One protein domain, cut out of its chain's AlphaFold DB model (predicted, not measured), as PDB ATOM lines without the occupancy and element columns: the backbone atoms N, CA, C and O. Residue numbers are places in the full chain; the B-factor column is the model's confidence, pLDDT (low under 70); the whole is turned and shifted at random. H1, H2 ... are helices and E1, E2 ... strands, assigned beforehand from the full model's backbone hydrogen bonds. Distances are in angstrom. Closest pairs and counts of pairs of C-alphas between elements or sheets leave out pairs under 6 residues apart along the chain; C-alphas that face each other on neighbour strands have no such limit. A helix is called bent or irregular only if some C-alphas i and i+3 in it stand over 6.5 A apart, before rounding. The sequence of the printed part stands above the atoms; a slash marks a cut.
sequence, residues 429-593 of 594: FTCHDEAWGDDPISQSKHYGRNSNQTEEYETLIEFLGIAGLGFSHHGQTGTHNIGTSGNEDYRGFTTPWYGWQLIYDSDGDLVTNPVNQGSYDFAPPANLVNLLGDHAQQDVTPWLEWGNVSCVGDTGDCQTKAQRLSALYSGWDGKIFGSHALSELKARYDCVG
ATOM      1  N   PHE A 429     222.053 200.253 188.841       35.47
ATOM      2  CA  PHE A 429     222.250 198.818 188.510       35.47
ATOM      3  C   PHE A 429     223.347 198.135 189.346       35.47
ATOM      4  O   PHE A 429     223.754 197.005 189.061       35.47
ATOM      5  N   THR A 430     223.802 198.731 190.449       35.53
ATOM      6  CA  THR A 430     223.974 197.901 191.638       35.53
ATOM      7  C   THR A 430     222.614 197.267 191.831       35.53
ATOM      8  O   THR A 430     221.641 198.006 191.954       35.53
ATOM      9  N   CYS A 431     222.532 195.937 191.757       35.94
ATOM     10  CA  CYS A 431     221.353 195.173 192.144       35.94
ATOM     11  C   CYS A 431     221.027 195.502 193.608       35.94
ATOM     12  O   CYS A 431     221.348 194.741 194.516       35.94
ATOM     13  N   HIS A 432     220.478 196.680 193.857       38.88
ATOM     14  CA  HIS A 432     219.722 196.957 195.042       38.88
ATOM     15  C   HIS A 432     218.399 196.244 194.809       38.88
ATOM     16  O   HIS A 432     217.773 196.402 193.757       38.88
ATOM     17  N   ASP A 433     217.948 195.497 195.810       41.44
ATOM     18  CA  ASP A 433     216.582 194.970 195.893       41.44
ATOM     19  C   ASP A 433     215.506 196.090 195.754       41.44
ATOM     20  O   ASP A 433     214.312 195.814 195.707       41.44
ATOM     21  N   GLU A 434     215.937 197.354 195.646       42.09
ATOM     22  CA  GLU A 434     215.187 198.611 195.588       42.09
ATOM     23  C   GLU A 434     215.011 199.174 194.156       42.09
ATOM     24  O   GLU A 434     214.412 200.235 193.991       42.09
ATOM     25  N   ALA A 435     215.460 198.488 193.087       38.91
ATOM     26  CA  ALA A 435     215.273 198.949 191.691       38.91
ATOM     27  C   ALA A 435     213.792 199.161 191.289       38.91
ATOM     28  O   ALA A 435     213.490 199.776 190.264       38.91
ATOM     29  N   TRP A 436     212.865 198.681 192.115       46.12
ATOM     30  CA  TRP A 436     211.421 198.830 191.973       46.12
ATOM     31  C   TRP A 436     210.820 199.853 192.941       46.12
ATOM     32  O   TRP A 436     209.625 199.780 193.199       46.12
ATOM     33  N   GLY A 437     211.619 200.791 193.467       45.22
ATOM     34  CA  GLY A 437     211.223 201.725 194.524       45.22
ATOM     35  C   GLY A 437     211.085 201.035 195.886       45.22
ATOM     36  O   GLY A 437     210.881 199.828 195.963       45.22
ATOM     37  N   ASP A 438     211.164 201.803 196.971       44.88
ATOM     38  CA  ASP A 438     211.191 201.281 198.351       44.88
ATOM     39  C   ASP A 438     209.874 200.618 198.830       44.88
ATOM     40  O   ASP A 438     209.766 200.231 199.994       44.88
ATOM     41  N   ASP A 439     208.853 200.495 197.970       54.53
ATOM     42  CA  ASP A 439     207.526 199.973 198.339       54.53
ATOM     43  C   ASP A 439     206.803 199.268 197.164       54.53
ATOM     44  O   ASP A 439     205.756 199.736 196.695       54.53
ATOM     45  N   PRO A 440     207.334 198.148 196.627       61.75
ATOM     46  CA  PRO A 440     206.610 197.355 195.640       61.75
ATOM     47  C   PRO A 440     205.281 196.887 196.244       61.75
ATOM     48  O   PRO A 440     205.220 196.344 197.350       61.75
ATOM     49  N   ILE A 441     204.187 197.094 195.510       71.69
ATOM     50  CA  ILE A 441     202.856 196.660 195.934       71.69
ATOM     51  C   ILE A 441     202.882 195.166 196.289       71.69
ATOM     52  O   ILE A 441     203.317 194.330 195.505       71.69
ATOM     53  N   SER A 442     202.417 194.800 197.487       83.38
ATOM     54  CA  SER A 442     202.333 193.379 197.847       83.38
ATOM     55  C   SER A 442     201.417 192.624 196.872       83.38
ATOM     56  O   SER A 442     200.392 193.166 196.452       83.38
ATOM     57  N   GLN A 443     201.708 191.349 196.603       83.12
ATOM     58  CA  GLN A 443     200.867 190.477 195.770       83.12
ATOM     59  C   GLN A 443     199.384 190.517 196.173       83.12
ATOM     60  O   GLN A 443     198.504 190.611 195.324       83.12
ATOM     61  N   SER A 444     199.091 190.529 197.478       82.44
ATOM     62  CA  SER A 444     197.715 190.638 197.979       82.44
ATOM     63  C   SER A 444     197.048 191.971 197.625       82.44
ATOM     64  O   SER A 444     195.838 191.999 197.419       82.44
ATOM     65  N   LYS A 445     197.805 193.072 197.589       81.56
ATOM     66  CA  LYS A 445     197.297 194.405 197.234       81.56
ATOM     67  C   LYS A 445     197.108 194.526 195.716       81.56
ATOM     68  O   LYS A 445     196.117 195.117 195.308       81.56
ATOM     69  N   HIS A 446     197.976 193.909 194.907       82.75
ATOM     70  CA  HIS A 446     197.790 193.767 193.453       82.75
ATOM     71  C   HIS A 446     196.517 192.979 193.123       82.75
ATOM     72  O   HIS A 446     195.608 193.493 192.477       82.75
ATOM     73  N   TYR A 447     196.370 191.772 193.678       84.25
ATOM     74  CA  TYR A 447     195.162 190.963 193.482       84.25
ATOM     75  C   TYR A 447     193.896 191.663 193.992       84.25
ATOM     76  O   TYR A 447     192.854 191.579 193.352       84.25
ATOM     77  N   GLY A 448     193.989 192.399 195.105       78.62
ATOM     78  CA  GLY A 448     192.882 193.199 195.633       78.62
ATOM     79  C   GLY A 448     192.477 194.389 194.750       78.62
ATOM     80  O   GLY A 448     191.329 194.818 194.811       78.62
ATOM     81  N   ARG A 449     193.387 194.926 193.924       74.12
ATOM     82  CA  ARG A 449     193.055 195.937 192.901       74.12
ATOM     83  C   ARG A 449     192.323 195.293 191.726       74.12
ATOM     84  O   ARG A 449     191.290 195.807 191.309       74.12
ATOM     85  N   ASN A 450     192.801 194.135 191.271       72.75
ATOM     86  CA  ASN A 450     192.218 193.401 190.143       72.75
ATOM     87  C   ASN A 450     190.865 192.752 190.466       72.75
ATOM     88  O   ASN A 450     190.089 192.474 189.559       72.75
ATOM     89  N   SER A 451     190.552 192.524 191.746       69.19
ATOM     90  CA  SER A 451     189.257 191.983 192.174       69.19
ATOM     91  C   SER A 451     188.103 192.994 192.134       69.19
ATOM     92  O   SER A 451     186.982 192.624 192.469       69.19
ATOM     93  N   ASN A 452     188.363 194.258 191.775       58.56
ATOM     94  CA  ASN A 452     187.364 195.335 191.772       58.56
ATOM     95  C   ASN A 452     186.744 195.615 190.394       58.56
ATOM     96  O   ASN A 452     186.034 196.606 190.260       58.56
ATOM     97  N   GLN A 453     186.975 194.779 189.378       61.72
ATOM     98  CA  GLN A 453     186.134 194.827 188.180       61.72
ATOM     99  C   GLN A 453     184.745 194.298 188.550       61.72
ATOM    100  O   GLN A 453     184.553 193.105 188.774       61.72
ATOM    101  N   THR A 454     183.800 195.218 188.725       56.81
ATOM    102  CA  THR A 454     182.432 194.921 189.154       56.81
ATOM    103  C   THR A 454     181.513 194.662 187.965       56.81
ATOM    104  O   THR A 454     181.687 195.249 186.900       56.81
ATOM    105  N   GLU A 455     180.455 193.882 188.199       57.41
ATOM    106  CA  GLU A 455     179.306 193.613 187.306       57.41
ATOM    107  C   GLU A 455     178.501 194.881 186.907       57.41
ATOM    108  O   GLU A 455     177.387 194.788 186.415       57.41
ATOM    109  N   GLU A 456     179.012 196.096 187.135       62.78
ATOM    110  CA  GLU A 456     178.271 197.347 186.893       62.78
ATOM    111  C   GLU A 456     178.168 197.703 185.395       62.78
ATOM    112  O   GLU A 456     177.319 198.506 185.016       62.78
ATOM    113  N   TYR A 457     178.990 197.084 184.536       70.31
ATOM    114  CA  TYR A 457     179.007 197.307 183.083       70.31
ATOM    115  C   TYR A 457     179.184 195.995 182.303       70.31
ATOM    116  O   TYR A 457     180.151 195.840 181.553       70.31
ATOM    117  N   GLU A 458     178.260 195.044 182.492       75.56
ATOM    118  CA  GLU A 458     178.343 193.689 181.915       75.56
ATOM    119  C   GLU A 458     178.402 193.684 180.382       75.56
ATOM    120  O   GLU A 458     179.036 192.802 179.809       75.56
ATOM    121  N   THR A 459     177.790 194.675 179.719       81.06
ATOM    122  CA  THR A 459     177.761 194.756 178.250       81.06
ATOM    123  C   THR A 459     178.287 196.084 177.712       81.06
ATOM    124  O   THR A 459     178.041 197.158 178.269       81.06
ATOM    125  N   LEU A 460     178.939 196.029 176.552       79.25
ATOM    126  CA  LEU A 460     179.444 197.185 175.817       79.25
ATOM    127  C   LEU A 460     178.313 198.162 175.460       79.25
ATOM    128  O   LEU A 460     178.514 199.371 175.439       79.25
ATOM    129  N   ILE A 461     177.103 197.658 175.203       81.75
ATOM    130  CA  ILE A 461     175.930 198.485 174.881       81.75
ATOM    131  C   ILE A 461     175.490 199.311 176.095       81.75
ATOM    132  O   ILE A 461     175.215 200.504 175.956       81.75
ATOM    133  N   GLU A 462     175.432 198.693 177.275       78.50
ATOM    134  CA  GLU A 462     175.131 199.388 178.530       78.50
ATOM    135  C   GLU A 462     176.208 200.426 178.852       78.50
ATOM    136  O   GLU A 462     175.900 201.591 179.120       78.50
ATOM    137  N   PHE A 463     177.473 200.031 178.711       78.94
ATOM    138  CA  PHE A 463     178.622 200.903 178.897       78.94
ATOM    139  C   PHE A 463     178.605 202.120 177.962       78.94
ATOM    140  O   PHE A 463     178.668 203.256 178.432       78.94
ATOM    141  N   LEU A 464     178.442 201.927 176.649       78.44
ATOM    142  CA  LEU A 464     178.383 203.027 175.680       78.44
ATOM    143  C   LEU A 464     177.167 203.939 175.911       78.44
ATOM    144  O   LEU A 464     177.235 205.136 175.618       78.44
ATOM    145  N   GLY A 465     176.074 203.406 176.468       75.06
ATOM    146  CA  GLY A 465     174.886 204.173 176.842       75.06
ATOM    147  C   GLY A 465     175.084 205.110 178.041       75.06
ATOM    148  O   GLY A 465     174.419 206.144 178.111       75.06
ATOM    149  N   ILE A 466     175.999 204.780 178.960       67.38
ATOM    150  CA  ILE A 466     176.247 205.525 180.209       67.38
ATOM    151  C   ILE A 466     177.523 206.378 180.119       67.38
ATOM    152  O   ILE A 466     177.543 207.524 180.574       67.38
ATOM    153  N   ALA A 467     178.583 205.839 179.518       61.94
ATOM    154  CA  ALA A 467     179.948 206.360 179.584       61.94
ATOM    155  C   ALA A 467     180.455 206.987 178.270       61.94
ATOM    156  O   ALA A 467     181.596 207.447 178.218       61.94
ATOM    157  N   GLY A 468     179.620 207.060 177.222       58.25
ATOM    158  CA  GLY A 468     179.994 207.394 175.835       58.25
ATOM    159  C   GLY A 468     180.661 208.755 175.557       58.25
ATOM    160  O   GLY A 468     180.908 209.077 174.400       58.25
ATOM    161  N   LEU A 469     180.974 209.560 176.578       62.88
ATOM    162  CA  LEU A 469     181.760 210.797 176.455       62.88
ATOM    163  C   LEU A 469     183.116 210.747 177.182       62.88
ATOM    164  O   LEU A 469     183.856 211.727 177.132       62.88
ATOM    165  N   GLY A 470     183.439 209.651 177.875       76.81
ATOM    166  CA  GLY A 470     184.617 209.569 178.739       76.81
ATOM    167  C   GLY A 470     185.622 208.474 178.427       76.81
ATOM    168  O   GLY A 470     186.622 208.420 179.131       76.81
ATOM    169  N   PHE A 471     185.387 207.637 177.411       82.44
ATOM    170  CA  PHE A 471     186.264 206.517 177.058       82.44
ATOM    171  C   PHE A 471     186.638 206.495 175.576       82.44
ATOM    172  O   PHE A 471     185.810 206.789 174.712       82.44
ATOM    173  N   SER A 472     187.892 206.158 175.285       84.31
ATOM    174  CA  SER A 472     188.444 205.966 173.945       84.31
ATOM    175  C   SER A 472     188.573 204.479 173.642       84.31
ATOM    176  O   SER A 472     188.937 203.687 174.507       84.31
ATOM    177  N   HIS A 473     188.283 204.097 172.402       88.50
ATOM    178  CA  HIS A 473     188.518 202.745 171.899       88.50
ATOM    179  C   HIS A 473     189.978 202.620 171.443       88.50
ATOM    180  O   HIS A 473     190.431 203.400 170.607       88.50
ATOM    181  N   HIS A 474     190.711 201.663 172.011       83.06
ATOM    182  CA  HIS A 474     192.133 201.402 171.757       83.06
ATOM    183  C   HIS A 474     192.382 200.142 170.911       83.06
ATOM    184  O   HIS A 474     193.536 199.804 170.645       83.06
ATOM    185  N   GLY A 475     191.321 199.489 170.431       87.12
ATOM    186  CA  GLY A 475     191.425 198.293 169.599       87.12
ATOM    187  C   GLY A 475     191.809 197.044 170.394       87.12
ATOM    188  O   GLY A 475     191.683 196.993 171.615       87.12
ATOM    189  N   GLN A 476     192.318 196.035 169.695       86.44
ATOM    190  CA  GLN A 476     192.754 194.778 170.302       86.44
ATOM    191  C   GLN A 476     194.200 194.897 170.775       86.44
ATOM    192  O   GLN A 476     195.108 195.101 169.967       86.44
ATOM    193  N   THR A 477     194.436 194.741 172.076       79.62
ATOM    194  CA  THR A 477     195.789 194.744 172.642       79.62
ATOM    195  C   THR A 477     196.234 193.326 172.988       79.62
ATOM    196  O   THR A 477     195.453 192.499 173.467       79.62
ATOM    197  N   GLY A 478     197.509 193.019 172.732       78.94
ATOM    198  CA  GLY A 478     198.064 191.676 172.949       78.94
ATOM    199  C   GLY A 478     197.970 191.209 174.405       78.94
ATOM    200  O   GLY A 478     197.702 190.037 174.657       78.94
ATOM    201  N   THR A 479     198.094 192.132 175.363       80.75
ATOM    202  CA  THR A 479     198.005 191.859 176.808       80.75
ATOM    203  C   THR A 479     196.631 191.375 177.264       80.75
ATOM    204  O   THR A 479     196.554 190.695 178.279       80.75
ATOM    205  N   HIS A 480     195.571 191.680 176.506       83.56
ATOM    206  CA  HIS A 480     194.186 191.300 176.825       83.56
ATOM    207  C   HIS A 480     193.650 190.196 175.912       83.56
ATOM    208  O   HIS A 480     192.465 189.875 175.930       83.56
ATOM    209  N   ASN A 481     194.522 189.611 175.094       83.50
ATOM    210  CA  ASN A 481     194.203 188.551 174.143       83.50
ATOM    211  C   ASN A 481     195.154 187.351 174.323       83.50
ATOM    212  O   ASN A 481     195.526 186.667 173.370       83.50
ATOM    213  N   ILE A 482     195.580 187.064 175.557       81.69
ATOM    214  CA  ILE A 482     196.447 185.920 175.853       81.69
ATOM    215  C   ILE A 482     195.637 184.632 175.729       81.69
ATOM    216  O   ILE A 482     194.788 184.306 176.560       81.69
ATOM    217  N   GLY A 483     195.899 183.884 174.657       82.38
ATOM    218  CA  GLY A 483     195.161 182.658 174.349       82.38
ATOM    219  C   GLY A 483     193.712 182.892 173.898       82.38
ATOM    220  O   GLY A 483     192.973 181.921 173.745       82.38
ATOM    221  N   THR A 484     193.315 184.146 173.668       83.81
ATOM    222  CA  THR A 484     192.028 184.544 173.076       83.81
ATOM    223  C   THR A 484     192.264 185.526 171.925       83.81
ATOM    224  O   THR A 484     193.401 185.844 171.588       83.81
ATOM    225  N   SER A 485     191.202 185.970 171.262       86.69
ATOM    226  CA  SER A 485     191.261 186.966 170.188       86.69
ATOM    227  C   SER A 485     189.951 187.732 170.144       86.69
ATOM    228  O   SER A 485     188.915 187.142 170.451       86.69
ATOM    229  N   GLY A 486     189.972 188.976 169.670       86.69
ATOM    230  CA  GLY A 486     188.755 189.770 169.508       86.69
ATOM    231  C   GLY A 486     188.349 190.578 170.738       86.69
ATOM    232  O   GLY A 486     187.293 191.194 170.700       86.69
ATOM    233  N   ASN A 487     189.169 190.597 171.793       89.75
ATOM    234  CA  ASN A 487     188.922 191.446 172.950       89.75
ATOM    235  C   ASN A 487     189.361 192.882 172.645       89.75
ATOM    236  O   ASN A 487     190.523 193.111 172.293       89.75
ATOM    237  N   GLU A 488     188.442 193.827 172.800       89.62
ATOM    238  CA  GLU A 488     188.593 195.250 172.507       89.62
ATOM    239  C   GLU A 488     188.841 196.053 173.798       89.62
ATOM    240  O   GLU A 488     188.123 195.906 174.789       89.62
ATOM    241  N   ASP A 489     189.860 196.915 173.773       88.12
ATOM    242  CA  ASP A 489     190.327 197.751 174.885       88.12
ATOM    243  C   ASP A 489     189.653 199.134 174.862       88.12
ATOM    244  O   ASP A 489     189.722 199.850 173.858       88.12
ATOM    245  N   TYR A 490     189.026 199.535 175.970       87.00
ATOM    246  CA  TYR A 490     188.434 200.859 176.159       87.00
ATOM    247  C   TYR A 490     189.052 201.565 177.364       87.00
ATOM    248  O   TYR A 490     189.040 201.026 178.470       87.00
ATOM    249  N   ARG A 491     189.538 202.801 177.170       86.06
ATOM    250  CA  ARG A 491     190.266 203.566 178.197       86.06
ATOM    251  C   ARG A 491     189.597 204.879 178.548       86.06
ATOM    252  O   ARG A 491     189.275 205.669 177.666       86.06
ATOM    253  N   GLY A 492     189.405 205.130 179.833       81.38
ATOM    254  CA  GLY A 492     188.772 206.333 180.333       81.38
ATOM    255  C   GLY A 492     189.744 207.511 180.347       81.38
ATOM    256  O   GLY A 492     190.837 207.433 180.904       81.38
ATOM    257  N   PHE A 493     189.351 208.626 179.734       78.94
ATOM    258  CA  PHE A 493     190.169 209.835 179.588       78.94
ATOM    259  C   PHE A 493     189.520 211.085 180.208       78.94
ATOM    260  O   PHE A 493     190.086 212.176 180.130       78.94
ATOM    261  N   THR A 494     188.354 210.959 180.849       76.31
ATOM    262  CA  THR A 494     187.703 212.059 181.584       76.31
ATOM    263  C   THR A 494     187.354 211.658 183.009       76.31
ATOM    264  O   THR A 494     187.033 210.510 183.284       76.31
ATOM    265  N   THR A 495     187.386 212.609 183.942       71.44
ATOM    266  CA  THR A 495     186.935 212.406 185.328       71.44
ATOM    267  C   THR A 495     185.432 212.075 185.359       71.44
ATOM    268  O   THR A 495     184.662 212.785 184.706       71.44
ATOM    269  N   PRO A 496     184.965 211.067 186.124       71.19
ATOM    270  CA  PRO A 496     185.679 210.270 187.134       71.19
ATOM    271  C   PRO A 496     186.398 209.018 186.602       71.19
ATOM    272  O   PRO A 496     187.037 208.323 187.380       71.19
ATOM    273  N   TRP A 497     186.308 208.750 185.304       72.94
ATOM    274  CA  TRP A 497     186.781 207.532 184.646       72.94
ATOM    275  C   TRP A 497     188.239 207.591 184.186       72.94
ATOM    276  O   TRP A 497     188.710 206.667 183.536       72.94
ATOM    277  N   TYR A 498     188.953 208.685 184.452       75.94
ATOM    278  CA  TYR A 498     190.329 208.849 183.996       75.94
ATOM    279  C   TYR A 498     191.185 207.681 184.498       75.94
ATOM    280  O   TYR A 498     191.181 207.398 185.693       75.94
ATOM    281  N   GLY A 499     191.881 207.015 183.576       71.31
ATOM    282  CA  GLY A 499     192.698 205.830 183.832       71.31
ATOM    283  C   GLY A 499     191.946 204.502 183.765       71.31
ATOM    284  O   GLY A 499     192.599 203.478 183.672       71.31
ATOM    285  N   TRP A 500     190.610 204.483 183.734       78.19
ATOM    286  CA  TRP A 500     189.846 203.231 183.724       78.19
ATOM    287  C   TRP A 500     190.077 202.409 182.471       78.19
ATOM    288  O   TRP A 500     190.079 202.962 181.377       78.19
ATOM    289  N   GLN A 501     190.193 201.089 182.620       82.25
ATOM    290  CA  GLN A 501     190.303 200.167 181.498       82.25
ATOM    291  C   GLN A 501     189.222 199.088 181.561       82.25
ATOM    292  O   GLN A 501     189.057 198.408 182.576       82.25
ATOM    293  N   LEU A 502     188.478 198.936 180.466       84.81
ATOM    294  CA  LEU A 502     187.417 197.943 180.317       84.81
ATOM    295  C   LEU A 502     187.635 197.163 179.029       84.81
ATOM    296  O   LEU A 502     187.877 197.752 177.975       84.81
ATOM    297  N   ILE A 503     187.554 195.839 179.133       87.62
ATOM    298  CA  ILE A 503     187.825 194.921 178.030       87.62
ATOM    299  C   ILE A 503     186.540 194.190 177.686       87.62
ATOM    300  O   ILE A 503     185.976 193.514 178.543       87.62
ATOM    301  N   TYR A 504     186.102 194.307 176.439       88.88
ATOM    302  CA  TYR A 504     184.906 193.632 175.941       88.88
ATOM    303  C   TYR A 504     185.291 192.596 174.896       88.88
ATOM    304  O   TYR A 504     186.175 192.853 174.081       88.88
ATOM    305  N   ASP A 505     184.660 191.429 174.921       90.75
ATOM    306  CA  ASP A 505     184.851 190.426 173.878       90.75
ATOM    307  C   ASP A 505     184.089 190.786 172.590       90.75
ATOM    308  O   ASP A 505     183.436 191.829 172.478       90.75
ATOM    309  N   SER A 506     184.175 189.912 171.585       90.44
ATOM    310  CA  SER A 506     183.525 190.125 170.290       90.44
ATOM    311  C   SER A 506     181.996 190.126 170.341       90.44
ATOM    312  O   SER A 506     181.369 190.641 169.413       90.44
ATOM    313  N   ASP A 507     181.401 189.541 171.383       90.06
ATOM    314  CA  ASP A 507     179.954 189.541 171.608       90.06
ATOM    315  C   ASP A 507     179.508 190.795 172.388       90.06
ATOM    316  O   ASP A 507     178.315 191.103 172.462       90.06
ATOM    317  N   GLY A 508     180.476 191.591 172.858       88.06
ATOM    318  CA  GLY A 508     180.263 192.813 173.618       88.06
ATOM    319  C   GLY A 508     180.080 192.554 175.108       88.06
ATOM    320  O   GLY A 508     179.601 193.455 175.796       88.06
ATOM    321  N   ASP A 509     180.446 191.375 175.604       88.94
ATOM    322  CA  ASP A 509     180.387 191.029 177.020       88.94
ATOM    323  C   ASP A 509     181.707 191.404 177.711       88.94
ATOM    324  O   ASP A 509     182.791 191.343 177.123       88.94
ATOM    325  N   LEU A 510     181.629 191.845 178.969       86.81
ATOM    326  CA  LEU A 510     182.808 192.223 179.746       86.81
ATOM    327  C   LEU A 510     183.702 190.997 179.995       86.81
ATOM    328  O   LEU A 510     183.279 189.990 180.572       86.81
ATOM    329  N   VAL A 511     184.978 191.098 179.624       85.62
ATOM    330  CA  VAL A 511     185.963 190.038 179.847       85.62
ATOM    331  C   VAL A 511     186.333 189.993 181.327       85.62
ATOM    332  O   VAL A 511     187.103 190.811 181.821       85.62
ATOM    333  N   THR A 512     185.813 188.989 182.027       83.12
ATOM    334  CA  THR A 512     186.036 188.760 183.470       83.12
ATOM    335  C   THR A 512     186.939 187.560 183.762       83.12
ATOM    336  O   THR A 512     187.157 187.195 184.917       83.12
ATOM    337  N   ASN A 513     187.477 186.905 182.727       82.69
ATOM    338  CA  ASN A 513     188.428 185.814 182.918       82.69
ATOM    339  C   ASN A 513     189.739 186.371 183.495       82.69
ATOM    340  O   ASN A 513     190.373 187.171 182.815       82.69
ATOM    341  N   PRO A 514     190.235 185.851 184.630       80.06
ATOM    342  CA  PRO A 514     191.529 186.191 185.210       80.06
ATOM    343  C   PRO A 514     192.702 186.430 184.255       80.06
ATOM    344  O   PRO A 514     193.527 187.295 184.514       80.06
ATOM    345  N   VAL A 515     192.810 185.678 183.160       80.94
ATOM    346  CA  VAL A 515     193.939 185.798 182.222       80.94
ATOM    347  C   VAL A 515     193.873 187.074 181.376       80.94
ATOM    348  O   VAL A 515     194.902 187.702 181.148       80.94
ATOM    349  N   ASN A 516     192.675 187.441 180.916       78.81
ATOM    350  CA  ASN A 516     192.453 188.479 179.897       78.81
ATOM    351  C   ASN A 516     191.547 189.612 180.364       78.81
ATOM    352  O   ASN A 516     191.307 190.554 179.611       78.81
ATOM    353  N   GLN A 517     191.024 189.507 181.585       72.69
ATOM    354  CA  GLN A 517     190.397 190.626 182.256       72.69
ATOM    355  C   GLN A 517     191.396 191.772 182.234       72.69
ATOM    356  O   GLN A 517     192.597 191.538 182.425       72.69
ATOM    357  N   GLY A 518     190.903 192.978 181.962       62.91
ATOM    358  CA  GLY A 518     191.757 194.153 181.904       62.91
ATOM    359  C   GLY A 518     192.605 194.197 183.164       62.91
ATOM    360  O   GLY A 518     192.090 194.395 184.261       62.91
ATOM    361  N   SER A 519     193.901 193.951 183.024       51.22
ATOM    362  CA  SER A 519     194.835 194.527 183.976       51.22
ATOM    363  C   SER A 519     194.671 196.047 183.845       51.22
ATOM    364  O   SER A 519     194.369 196.516 182.752       51.22
ATOM    365  N   TYR A 520     194.836 196.782 184.945       53.94
ATOM    366  CA  TYR A 520     194.827 198.251 185.062       53.94
ATOM    367  C   TYR A 520     193.474 198.963 185.300       53.94
ATOM    368  O   TYR A 520     192.625 199.131 184.435       53.94
ATOM    369  N   ASP A 521     193.365 199.509 186.513       55.56
ATOM    370  CA  ASP A 521     192.827 200.848 186.765       55.56
ATOM    371  C   ASP A 521     191.310 201.093 186.817       55.56
ATOM    372  O   ASP A 521     190.870 202.199 186.542       55.56
ATOM    373  N   PHE A 522     190.497 200.215 187.420       51.44
ATOM    374  CA  PHE A 522     189.256 200.746 188.044       51.44
ATOM    375  C   PHE A 522     189.573 201.859 189.084       51.44
ATOM    376  O   PHE A 522     188.723 202.671 189.448       51.44
ATOM    377  N   ALA A 523     190.831 201.926 189.544       56.38
ATOM    378  CA  ALA A 523     191.435 203.089 190.178       56.38
ATOM    379  C   ALA A 523     192.911 203.207 189.743       56.38
ATOM    380  O   ALA A 523     193.729 202.453 190.282       56.38
ATOM    381  N   PRO A 524     193.280 204.109 188.809       60.22
ATOM    382  CA  PRO A 524     194.685 204.332 188.488       60.22
ATOM    383  C   PRO A 524     195.483 204.761 189.715       60.22
ATOM    384  O   PRO A 524     194.903 205.306 190.669       60.22
ATOM    385  N   PRO A 525     196.814 204.556 189.720       61.03
ATOM    386  CA  PRO A 525     197.659 205.165 190.734       61.03
ATOM    387  C   PRO A 525     197.327 206.660 190.841       61.03
ATOM    388  O   PRO A 525     197.279 207.382 189.848       61.03
ATOM    389  N   ALA A 526     197.037 207.123 192.061       53.53
ATOM    390  CA  ALA A 526     196.398 208.417 192.327       53.53
ATOM    391  C   ALA A 526     197.232 209.657 191.926       53.53
ATOM    392  O   ALA A 526     196.798 210.790 192.144       53.53
ATOM    393  N   ASN A 527     198.432 209.462 191.381       57.66
ATOM    394  CA  ASN A 527     199.383 210.510 191.063       57.66
ATOM    395  C   ASN A 527     199.467 210.754 189.549       57.66
ATOM    396  O   ASN A 527     200.226 210.111 188.828       57.66
ATOM    397  N   LEU A 528     198.720 211.753 189.079       52.78
ATOM    398  CA  LEU A 528     198.705 212.175 187.673       52.78
ATOM    399  C   LEU A 528     200.061 212.703 187.168       52.78
ATOM    400  O   LEU A 528     200.266 212.768 185.962       52.78
ATOM    401  N   VAL A 529     200.978 213.082 188.066       48.09
ATOM    402  CA  VAL A 529     202.282 213.665 187.703       48.09
ATOM    403  C   VAL A 529     203.295 212.586 187.303       48.09
ATOM    404  O   VAL A 529     204.244 212.885 186.592       48.09
ATOM    405  N   ASN A 530     203.089 211.329 187.721       58.81
ATOM    406  CA  ASN A 530     204.022 210.228 187.458       58.81
ATOM    407  C   ASN A 530     203.314 208.957 186.959       58.81
ATOM    408  O   ASN A 530     203.727 207.837 187.258       58.81
ATOM    409  N   LEU A 531     202.225 209.146 186.205       61.47
ATOM    410  CA  LEU A 531     201.286 208.096 185.807       61.47
ATOM    411  C   LEU A 531     201.981 206.888 185.160       61.47
ATOM    412  O   LEU A 531     201.663 205.755 185.494       61.47
ATOM    413  N   LEU A 532     202.958 207.120 184.278       58.59
ATOM    414  CA  LEU A 532     203.705 206.060 183.589       58.59
ATOM    415  C   LEU A 532     204.578 205.231 184.540       58.59
ATOM    416  O   LEU A 532     204.546 204.002 184.479       58.59
ATOM    417  N   GLY A 533     205.331 205.889 185.426       65.19
ATOM    418  CA  GLY A 533     206.200 205.213 186.391       65.19
ATOM    419  C   GLY A 533     205.398 204.431 187.427       65.19
ATOM    420  O   GLY A 533     205.666 203.252 187.662       65.19
ATOM    421  N   ASP A 534     204.356 205.054 187.979       69.06
ATOM    422  CA  ASP A 534     203.511 204.427 188.991       69.06
ATOM    423  C   ASP A 534     202.704 203.258 188.405       69.06
ATOM    424  O   ASP A 534     202.567 202.233 189.063       69.06
ATOM    425  N   HIS A 535     202.215 203.362 187.167       71.56
ATOM    426  CA  HIS A 535     201.493 202.281 186.485       71.56
ATOM    427  C   HIS A 535     202.418 201.103 186.143       71.56
ATOM    428  O   HIS A 535     202.089 199.937 186.389       71.56
ATOM    429  N   ALA A 536     203.631 201.384 185.654       70.81
ATOM    430  CA  ALA A 536     204.633 200.347 185.418       70.81
ATOM    431  C   ALA A 536     204.994 199.592 186.713       70.81
ATOM    432  O   ALA A 536     205.127 198.365 186.715       70.81
ATOM    433  N   GLN A 537     205.118 200.316 187.826       72.88
ATOM    434  CA  GLN A 537     205.517 199.766 189.120       72.88
ATOM    435  C   GLN A 537     204.374 199.049 189.852       72.88
ATOM    436  O   GLN A 537     204.587 197.985 190.432       72.88
ATOM    437  N   GLN A 538     203.176 199.632 189.872       75.38
ATOM    438  CA  GLN A 538     202.064 199.149 190.693       75.38
ATOM    439  C   GLN A 538     201.204 198.112 189.990       75.38
ATOM    440  O   GLN A 538     200.477 197.391 190.670       75.38
ATOM    441  N   ASP A 539     201.292 198.022 188.667       74.56
ATOM    442  CA  ASP A 539     200.368 197.193 187.916       74.56
ATOM    443  C   ASP A 539     201.101 196.326 186.861       74.56
ATOM    444  O   ASP A 539     200.896 195.111 186.845       74.56
ATOM    445  N   VAL A 540     202.057 196.871 186.078       79.75
ATOM    446  CA  VAL A 540     202.750 196.100 185.009       79.75
ATOM    447  C   VAL A 540     203.710 195.076 185.554       79.75
ATOM    448  O   VAL A 540     203.679 193.902 185.171       79.75
ATOM    449  N   THR A 541     204.546 195.502 186.482       77.56
ATOM    450  CA  THR A 541     205.543 194.622 187.079       77.56
ATOM    451  C   THR A 541     204.883 193.498 187.892       77.56
ATOM    452  O   THR A 541     205.202 192.330 187.649       77.56
ATOM    453  N   PRO A 542     203.904 193.782 188.775       81.88
ATOM    454  CA  PRO A 542     203.141 192.750 189.475       81.88
ATOM    455  C   PRO A 542     202.373 191.807 188.550       81.88
ATOM    456  O   PRO A 542     202.303 190.616 188.835       81.88
ATOM    457  N   TRP A 543     201.813 192.293 187.437       85.56
ATOM    458  CA  TRP A 543     201.135 191.432 186.466       85.56
ATOM    459  C   TRP A 543     202.108 190.481 185.762       85.56
ATOM    460  O   TRP A 543     201.852 189.276 185.693       85.56
ATOM    461  N   LEU A 544     203.258 190.980 185.298       82.19
ATOM    462  CA  LEU A 544     204.296 190.131 184.712       82.19
ATOM    463  C   LEU A 544     204.726 189.036 185.697       82.19
ATOM    464  O   LEU A 544     204.837 187.872 185.309       82.19
ATOM    465  N   GLU A 545     204.897 189.390 186.970       83.19
ATOM    466  CA  GLU A 545     205.386 188.478 188.004       83.19
ATOM    467  C   GLU A 545     204.316 187.494 188.514       83.19
ATOM    468  O   GLU A 545     204.549 186.288 188.585       83.19
ATOM    469  N   TRP A 546     203.120 187.979 188.843       84.81
ATOM    470  CA  TRP A 546     202.104 187.231 189.597       84.81
ATOM    471  C   TRP A 546     200.786 187.027 188.859       84.81
ATOM    472  O   TRP A 546     199.949 186.256 189.334       84.81
ATOM    473  N   GLY A 547     200.591 187.707 187.733       85.75
ATOM    474  CA  GLY A 547     199.342 187.702 186.983       85.75
ATOM    475  C   GLY A 547     198.270 188.546 187.633       85.75
ATOM    476  O   GLY A 547     198.526 189.270 188.593       85.75
ATOM    477  N   ASN A 548     197.050 188.453 187.124       82.94
ATOM    478  CA  ASN A 548     195.937 189.213 187.690       82.94
ATOM    479  C   ASN A 548     195.416 188.628 189.012       82.94
ATOM    480  O   ASN A 548     194.971 189.383 189.877       82.94
ATOM    481  N   VAL A 549     195.492 187.304 189.183       82.44
ATOM    482  CA  VAL A 549     195.076 186.561 190.388       82.44
ATOM    483  C   VAL A 549     195.945 185.313 190.567       82.44
ATOM    484  O   VAL A 549     196.575 184.845 189.621       82.44
ATOM    485  N   SER A 550     195.943 184.720 191.764       84.69
ATOM    486  CA  SER A 550     196.694 183.490 192.035       84.69
ATOM    487  C   SER A 550     196.230 182.320 191.163       84.69
ATOM    488  O   SER A 550     195.034 182.023 191.125       84.69
ATOM    489  N   CYS A 551     197.173 181.597 190.561       82.75
ATOM    490  CA  CYS A 551     196.908 180.303 189.934       82.75
ATOM    491  C   CYS A 551     196.677 179.230 191.016       82.75
ATOM    492  O   CYS A 551     197.575 178.936 191.812       82.75
ATOM    493  N   VAL A 552     195.474 178.649 191.069       80.69
ATOM    494  CA  VAL A 552     195.108 177.576 192.011       80.69
ATOM    495  C   VAL A 552     194.575 176.380 191.220       80.69
ATOM    496  O   VAL A 552     193.381 176.252 190.979       80.69
ATOM    497  N   GLY A 553     195.468 175.474 190.817       79.50
ATOM    498  CA  GLY A 553     195.129 174.406 189.867       79.50
ATOM    499  C   GLY A 553     195.123 174.942 188.434       79.50
ATOM    500  O   GLY A 553     196.050 175.652 188.072       79.50
ATOM    501  N   ASP A 554     194.084 174.626 187.652       70.62
ATOM    502  CA  ASP A 554     193.880 175.162 186.290       70.62
ATOM    503  C   ASP A 554     192.943 176.390 186.272       70.62
ATOM    504  O   ASP A 554     192.459 176.800 185.217       70.62
ATOM    505  N   THR A 555     192.631 176.962 187.441       68.50
ATOM    506  CA  THR A 555     191.799 178.165 187.575       68.50
ATOM    507  C   THR A 555     192.642 179.365 188.023       68.50
ATOM    508  O   THR A 555     193.557 179.234 188.840       68.50
ATOM    509  N   GLY A 556     192.328 180.550 187.487       80.62
ATOM    510  CA  GLY A 556     193.078 181.791 187.719       80.62
ATOM    511  C   GLY A 556     193.992 182.179 186.551       80.62
ATOM    512  O   GLY A 556     193.854 181.662 185.444       80.62
ATOM    513  N   ASP A 557     194.925 183.104 186.794       82.56
ATOM    514  CA  ASP A 557     195.947 183.485 185.814       82.56
ATOM    515  C   ASP A 557     197.167 182.562 185.949       82.56
ATOM    516  O   ASP A 557     198.138 182.843 186.653       82.56
ATOM    517  N   CYS A 558     197.088 181.417 185.271       84.81
ATOM    518  CA  CYS A 558     198.159 180.423 185.222       84.81
ATOM    519  C   CYS A 558     199.162 180.664 184.085       84.81
ATOM    520  O   CYS A 558     199.961 179.777 183.778       84.81
ATOM    521  N   GLN A 559     199.134 181.840 183.442       86.50
ATOM    522  CA  GLN A 559     200.130 182.174 182.432       86.50
ATOM    523  C   GLN A 559     201.502 182.307 183.084       86.50
ATOM    524  O   GLN A 559     201.673 182.868 184.165       86.50
ATOM    525  N   THR A 560     202.512 181.788 182.402       84.69
ATOM    526  CA  THR A 560     203.890 182.038 182.800       84.69
ATOM    527  C   THR A 560     204.245 183.497 182.531       84.69
ATOM    528  O   THR A 560     203.742 184.122 181.594       84.69
ATOM    529  N   LYS A 561     205.195 184.023 183.303       80.00
ATOM    530  CA  LYS A 561     205.803 185.335 183.058       80.00
ATOM    531  C   LYS A 561     206.263 185.505 181.604       80.00
ATOM    532  O   LYS A 561     206.025 186.547 181.008       80.00
ATOM    533  N   ALA A 562     206.841 184.460 181.002       77.19
ATOM    534  CA  ALA A 562     207.275 184.468 179.603       77.19
ATOM    535  C   ALA A 562     206.110 184.629 178.610       77.19
ATOM    536  O   ALA A 562     206.243 185.350 177.626       77.19
ATOM    537  N   GLN A 563     204.958 184.001 178.869       80.44
ATOM    538  CA  GLN A 563     203.760 184.158 178.034       80.44
ATOM    539  C   GLN A 563     203.188 185.574 178.133       80.44
ATOM    540  O   GLN A 563     202.868 186.167 177.106       80.44
ATOM    541  N   ARG A 564     203.130 186.146 179.342       84.31
ATOM    542  CA  ARG A 564     202.699 187.537 179.556       84.31
ATOM    543  C   ARG A 564     203.639 188.532 178.887       84.31
ATOM    544  O   ARG A 564     203.192 189.448 178.207       84.31
ATOM    545  N   LEU A 565     204.942 188.304 179.008       78.12
ATOM    546  CA  LEU A 565     205.957 189.124 178.362       78.12
ATOM    547  C   LEU A 565     205.867 189.030 176.829       78.12
ATOM    548  O   LEU A 565     205.896 190.046 176.143       78.12
ATOM    549  N   SER A 566     205.678 187.825 176.286       76.94
ATOM    550  CA  SER A 566     205.452 187.630 174.852       76.94
ATOM    551  C   SER A 566     204.189 188.342 174.365       76.94
ATOM    552  O   SER A 566     204.205 188.893 173.271       76.94
ATOM    553  N   ALA A 567     203.114 188.339 175.156       76.94
ATOM    554  CA  ALA A 567     201.867 189.024 174.833       76.94
ATOM    555  C   ALA A 567     201.997 190.554 174.890       76.94
ATOM    556  O   ALA A 567     201.451 191.262 174.040       76.94
ATOM    557  N   LEU A 568     202.762 191.057 175.865       77.19
ATOM    558  CA  LEU A 568     203.128 192.466 175.971       77.19
ATOM    559  C   LEU A 568     203.894 192.921 174.723       77.19
ATOM    560  O   LEU A 568     203.571 193.963 174.163       77.19
ATOM    561  N   TYR A 569     204.842 192.110 174.245       70.88
ATOM    562  CA  TYR A 569     205.591 192.396 173.020       70.88
ATOM    563  C   TYR A 569     204.756 192.226 171.740       70.88
ATOM    564  O   TYR A 569     204.927 192.999 170.805       70.88
ATOM    565  N   SER A 570     203.843 191.249 171.671       68.19
ATOM    566  CA  SER A 570     203.057 190.987 170.454       68.19
ATOM    567  C   SER A 570     201.941 192.001 170.207       68.19
ATOM    568  O   SER A 570     201.492 192.144 169.077       68.19
ATOM    569  N   GLY A 571     201.463 192.688 171.249       58.16
ATOM    570  CA  GLY A 571     200.491 193.781 171.120       58.16
ATOM    571  C   GLY A 571     201.106 195.121 170.709       58.16
ATOM    572  O   GLY A 571     200.397 196.125 170.650       58.16
ATOM    573  N   TRP A 572     202.420 195.164 170.493       62.50
ATOM    574  CA  TRP A 572     203.196 196.392 170.435       62.50
ATOM    575  C   TRP A 572     203.529 196.781 168.990       62.50
ATOM    576  O   TRP A 572     204.651 196.639 168.523       62.50
ATOM    577  N   ASP A 573     202.531 197.320 168.289       50.91
ATOM    578  CA  ASP A 573     202.640 197.880 166.926       50.91
ATOM    579  C   ASP A 573     203.163 199.343 166.926       50.91
ATOM    580  O   ASP A 573     202.807 200.153 166.072       50.91
ATOM    581  N   GLY A 574     203.945 199.738 167.941       48.34
ATOM    582  CA  GLY A 574     204.503 201.097 168.079       48.34
ATOM    583  C   GLY A 574     203.535 202.186 168.576       48.34
ATOM    584  O   GLY A 574     203.890 203.358 168.594       48.34
ATOM    585  N   LYS A 575     202.309 201.836 168.997       44.00
ATOM    586  CA  LYS A 575     201.234 202.823 169.254       44.00
ATOM    587  C   LYS A 575     201.024 203.282 170.704       44.00
ATOM    588  O   LYS A 575     200.281 204.239 170.896       44.00
ATOM    589  N   ILE A 576     201.575 202.611 171.725       42.19
ATOM    590  CA  ILE A 576     201.104 202.807 173.121       42.19
ATOM    591  C   ILE A 576     202.207 203.222 174.109       42.19
ATOM    592  O   ILE A 576     201.933 203.994 175.021       42.19
ATOM    593  N   PHE A 577     203.454 202.791 173.922       44.53
ATOM    594  CA  PHE A 577     204.583 203.210 174.756       44.53
ATOM    595  C   PHE A 577     205.793 203.394 173.843       44.53
ATOM    596  O   PHE A 577     206.050 202.521 173.018       44.53
ATOM    597  N   GLY A 578     206.500 204.523 173.933       45.97
ATOM    598  CA  GLY A 578     207.702 204.758 173.127       45.97
ATOM    599  C   GLY A 578     208.759 203.667 173.343       45.97
ATOM    600  O   GLY A 578     208.774 203.002 174.383       45.97
ATOM    601  N   SER A 579     209.668 203.505 172.378       47.88
ATOM    602  CA  SER A 579     210.757 202.509 172.391       47.88
ATOM    603  C   SER A 579     211.576 202.475 173.695       47.88
ATOM    604  O   SER A 579     212.072 201.422 174.096       47.88
ATOM    605  N   HIS A 580     211.642 203.617 174.384       43.97
ATOM    606  CA  HIS A 580     212.339 203.858 175.645       43.97
ATOM    607  C   HIS A 580     211.811 203.044 176.842       43.97
ATOM    608  O   HIS A 580     212.593 202.442 177.573       43.97
ATOM    609  N   ALA A 581     210.490 202.945 177.031       48.69
ATOM    610  CA  ALA A 581     209.932 202.216 178.177       48.69
ATOM    611  C   ALA A 581     210.234 200.710 178.093       48.69
ATOM    612  O   ALA A 581     210.395 200.036 179.109       48.69
ATOM    613  N   LEU A 582     210.348 200.182 176.869       52.03
ATOM    614  CA  LEU A 582     210.618 198.774 176.614       52.03
ATOM    615  C   LEU A 582     212.092 198.414 176.784       52.03
ATOM    616  O   LEU A 582     212.398 197.357 177.335       52.03
ATOM    617  N   SER A 583     213.004 199.271 176.318       49.69
ATOM    618  CA  SER A 583     214.438 199.075 176.537       49.69
ATOM    619  C   SER A 583     214.769 199.150 178.026       49.69
ATOM    620  O   SER A 583     215.562 198.342 178.508       49.69
ATOM    621  N   GLU A 584     214.083 200.017 178.773       51.50
ATOM    622  CA  GLU A 584     214.198 200.099 180.226       51.50
ATOM    623  C   GLU A 584     213.614 198.860 180.931       51.50
ATOM    624  O   GLU A 584     214.283 198.273 181.785       51.50
ATOM    625  N   LEU A 585     212.421 198.386 180.539       51.09
ATOM    626  CA  LEU A 585     211.823 197.161 181.095       51.09
ATOM    627  C   LEU A 585     212.683 195.919 180.814       51.09
ATOM    628  O   LEU A 585     212.869 195.074 181.690       51.09
ATOM    629  N   LYS A 586     213.227 195.817 179.596       53.38
ATOM    630  CA  LYS A 586     214.092 194.716 179.159       53.38
ATOM    631  C   LYS A 586     215.450 194.753 179.861       53.38
ATOM    632  O   LYS A 586     215.909 193.722 180.340       53.38
ATOM    633  N   ALA A 587     216.059 195.930 180.003       50.38
ATOM    634  CA  ALA A 587     217.310 196.093 180.742       50.38
ATOM    635  C   ALA A 587     217.147 195.770 182.238       50.38
ATOM    636  O   ALA A 587     218.021 195.135 182.829       50.38
ATOM    637  N   ARG A 588     216.011 196.146 182.845       52.75
ATOM    638  CA  ARG A 588     215.656 195.757 184.221       52.75
ATOM    639  C   ARG A 588     215.422 194.244 184.342       52.75
ATOM    640  O   ARG A 588     215.847 193.655 185.331       52.75
ATOM    641  N   TYR A 589     214.811 193.609 183.338       52.66
ATOM    642  CA  TYR A 589     214.589 192.156 183.271       52.66
ATOM    643  C   TYR A 589     215.901 191.358 183.209       52.66
ATOM    644  O   TYR A 589     216.111 190.458 184.023       52.66
ATOM    645  N   ASP A 590     216.817 191.738 182.315       51.38
ATOM    646  CA  ASP A 590     218.107 191.060 182.133       51.38
ATOM    647  C   ASP A 590     219.029 191.195 183.369       51.38
ATOM    648  O   ASP A 590     219.939 190.388 183.570       51.38
ATOM    649  N   CYS A 591     218.783 192.190 184.232       42.16
ATOM    650  CA  CYS A 591     219.589 192.494 185.416       42.16
ATOM    651  C   CYS A 591     219.330 191.560 186.616       42.16
ATOM    652  O   CYS A 591     220.247 191.309 187.397       42.16
ATOM    653  N   VAL A 592     218.120 191.006 186.774       43.38
ATOM    654  CA  VAL A 592     217.781 190.187 187.959       43.38
ATOM    655  C   VAL A 592     218.318 188.752 187.847       43.38
ATOM    656  O   VAL A 592     218.468 188.072 188.859       43.38
ATOM    657  N   GLY A 593     218.647 188.281 186.640       40.66
ATOM    658  CA  GLY A 593     219.133 186.915 186.416       40.66
ATOM    659  C   GLY A 593     218.089 185.829 186.713       40.66
ATOM    660  O   GLY A 593     218.433 184.823 187.333       40.66
TER     661      GLY A 593
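What this domain is: This is residues 429 to 593 of the 594 residues of an uncharacterized protein of Gammaproteobacteria bacterium (UniProt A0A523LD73). Look for two lobes side by side: a small three-stranded sheet, E1 E2 E3, with H2 over one face, and a loosely joined group of helices in which H1 and H4 pack on H3 and H5 comes near it. The unnamed residues 505 to 530 run from the sheet lobe to H3, and the longest axis runs from H2 to the side of H5 and the first printed residues. You have 165 residues printed, 70 of them, under half, in named elements: in order H1 H2 E1 E2 E3 H3 H4 H5, mostly helix. The antiparallel sheet, order E1 - E2 - E3, is a meander, each strand the neighbour of the one before. The whole is compact, with a radius of gyration of the C-alphas of 15.8 A and spans of 52 by 40 by 31 A.

How they stand to each other: Start at the inner strand E2, residues 488 to 492. It forms a hairpin with E1, residues 471 to 475, where N 472 and O 491 are 2.8 A apart, within hydrogen-bond range. It forms another with E3, residues 501 to 504, where N 490 and O 502 are 2.9 A apart, also within range. H2, residues 460 to 467, is on the sheet at a height of 10.3 A, over E2 and, only just, with 3 of its C-alphas, over E3; it runs along the strands, at 11 degrees to E2 on the local plane. Its closest C-alpha pair with E3 is Leu 460 and Tyr 504, 6.5 A. Move to H3, residues 531 to 546, which is not on the sheet. H1, residues 443 to 450, touches H3, closest at the C-alphas of His 446 and Pro 542, 6.7 A, at a steep tilt of 67 degrees, only just short of about perpendicular, opposite ways. H4, residues 561 to 570, touches H3 at its residues 544 to 546 alone, closest at the C-alphas of Leu 544 and Lys 561, 5.3 A, at a steep tilt of 48 degrees, opposite ways. H5, residues 579 to 592, and H3 are near each other, with 6 pairs of C-alphas within 10 A. In H1, H2 and H4 every O i to N i+4 pair is within hydrogen-bond range; H3 has 10 of 12 and H5 9 of 10.

Where its parts are: Find C-alpha 443 at (200.867, 190.477, 195.770), where H1 begins; it is 10.7 A long, and H2 is 9.9 A. E1 spans 12.2 A, E2 13.6 A and E3 10.1 A. C-alpha 531 at (201.286, 208.096, 185.807) begins H3, 21.2 A long and only just irregular: C-alphas 538 and 541 are 6.8 A apart. H4 is 14.1 A long, and H5, 21.1 A, ends at C-alpha 592, (217.781, 190.187, 187.959).

The domain as a whole: The two C-alphas farthest apart, those of Thr 430 and Gly 465, are 51.7 A apart. The printed part has no cut. Long links join E1 to E2, E3 to H3 and H3 to H4. The mean pLDDT of the printed part is 70.1; look for values under 70 at, among others, residues 429 to 440, 518 to 534 and 570 to 593.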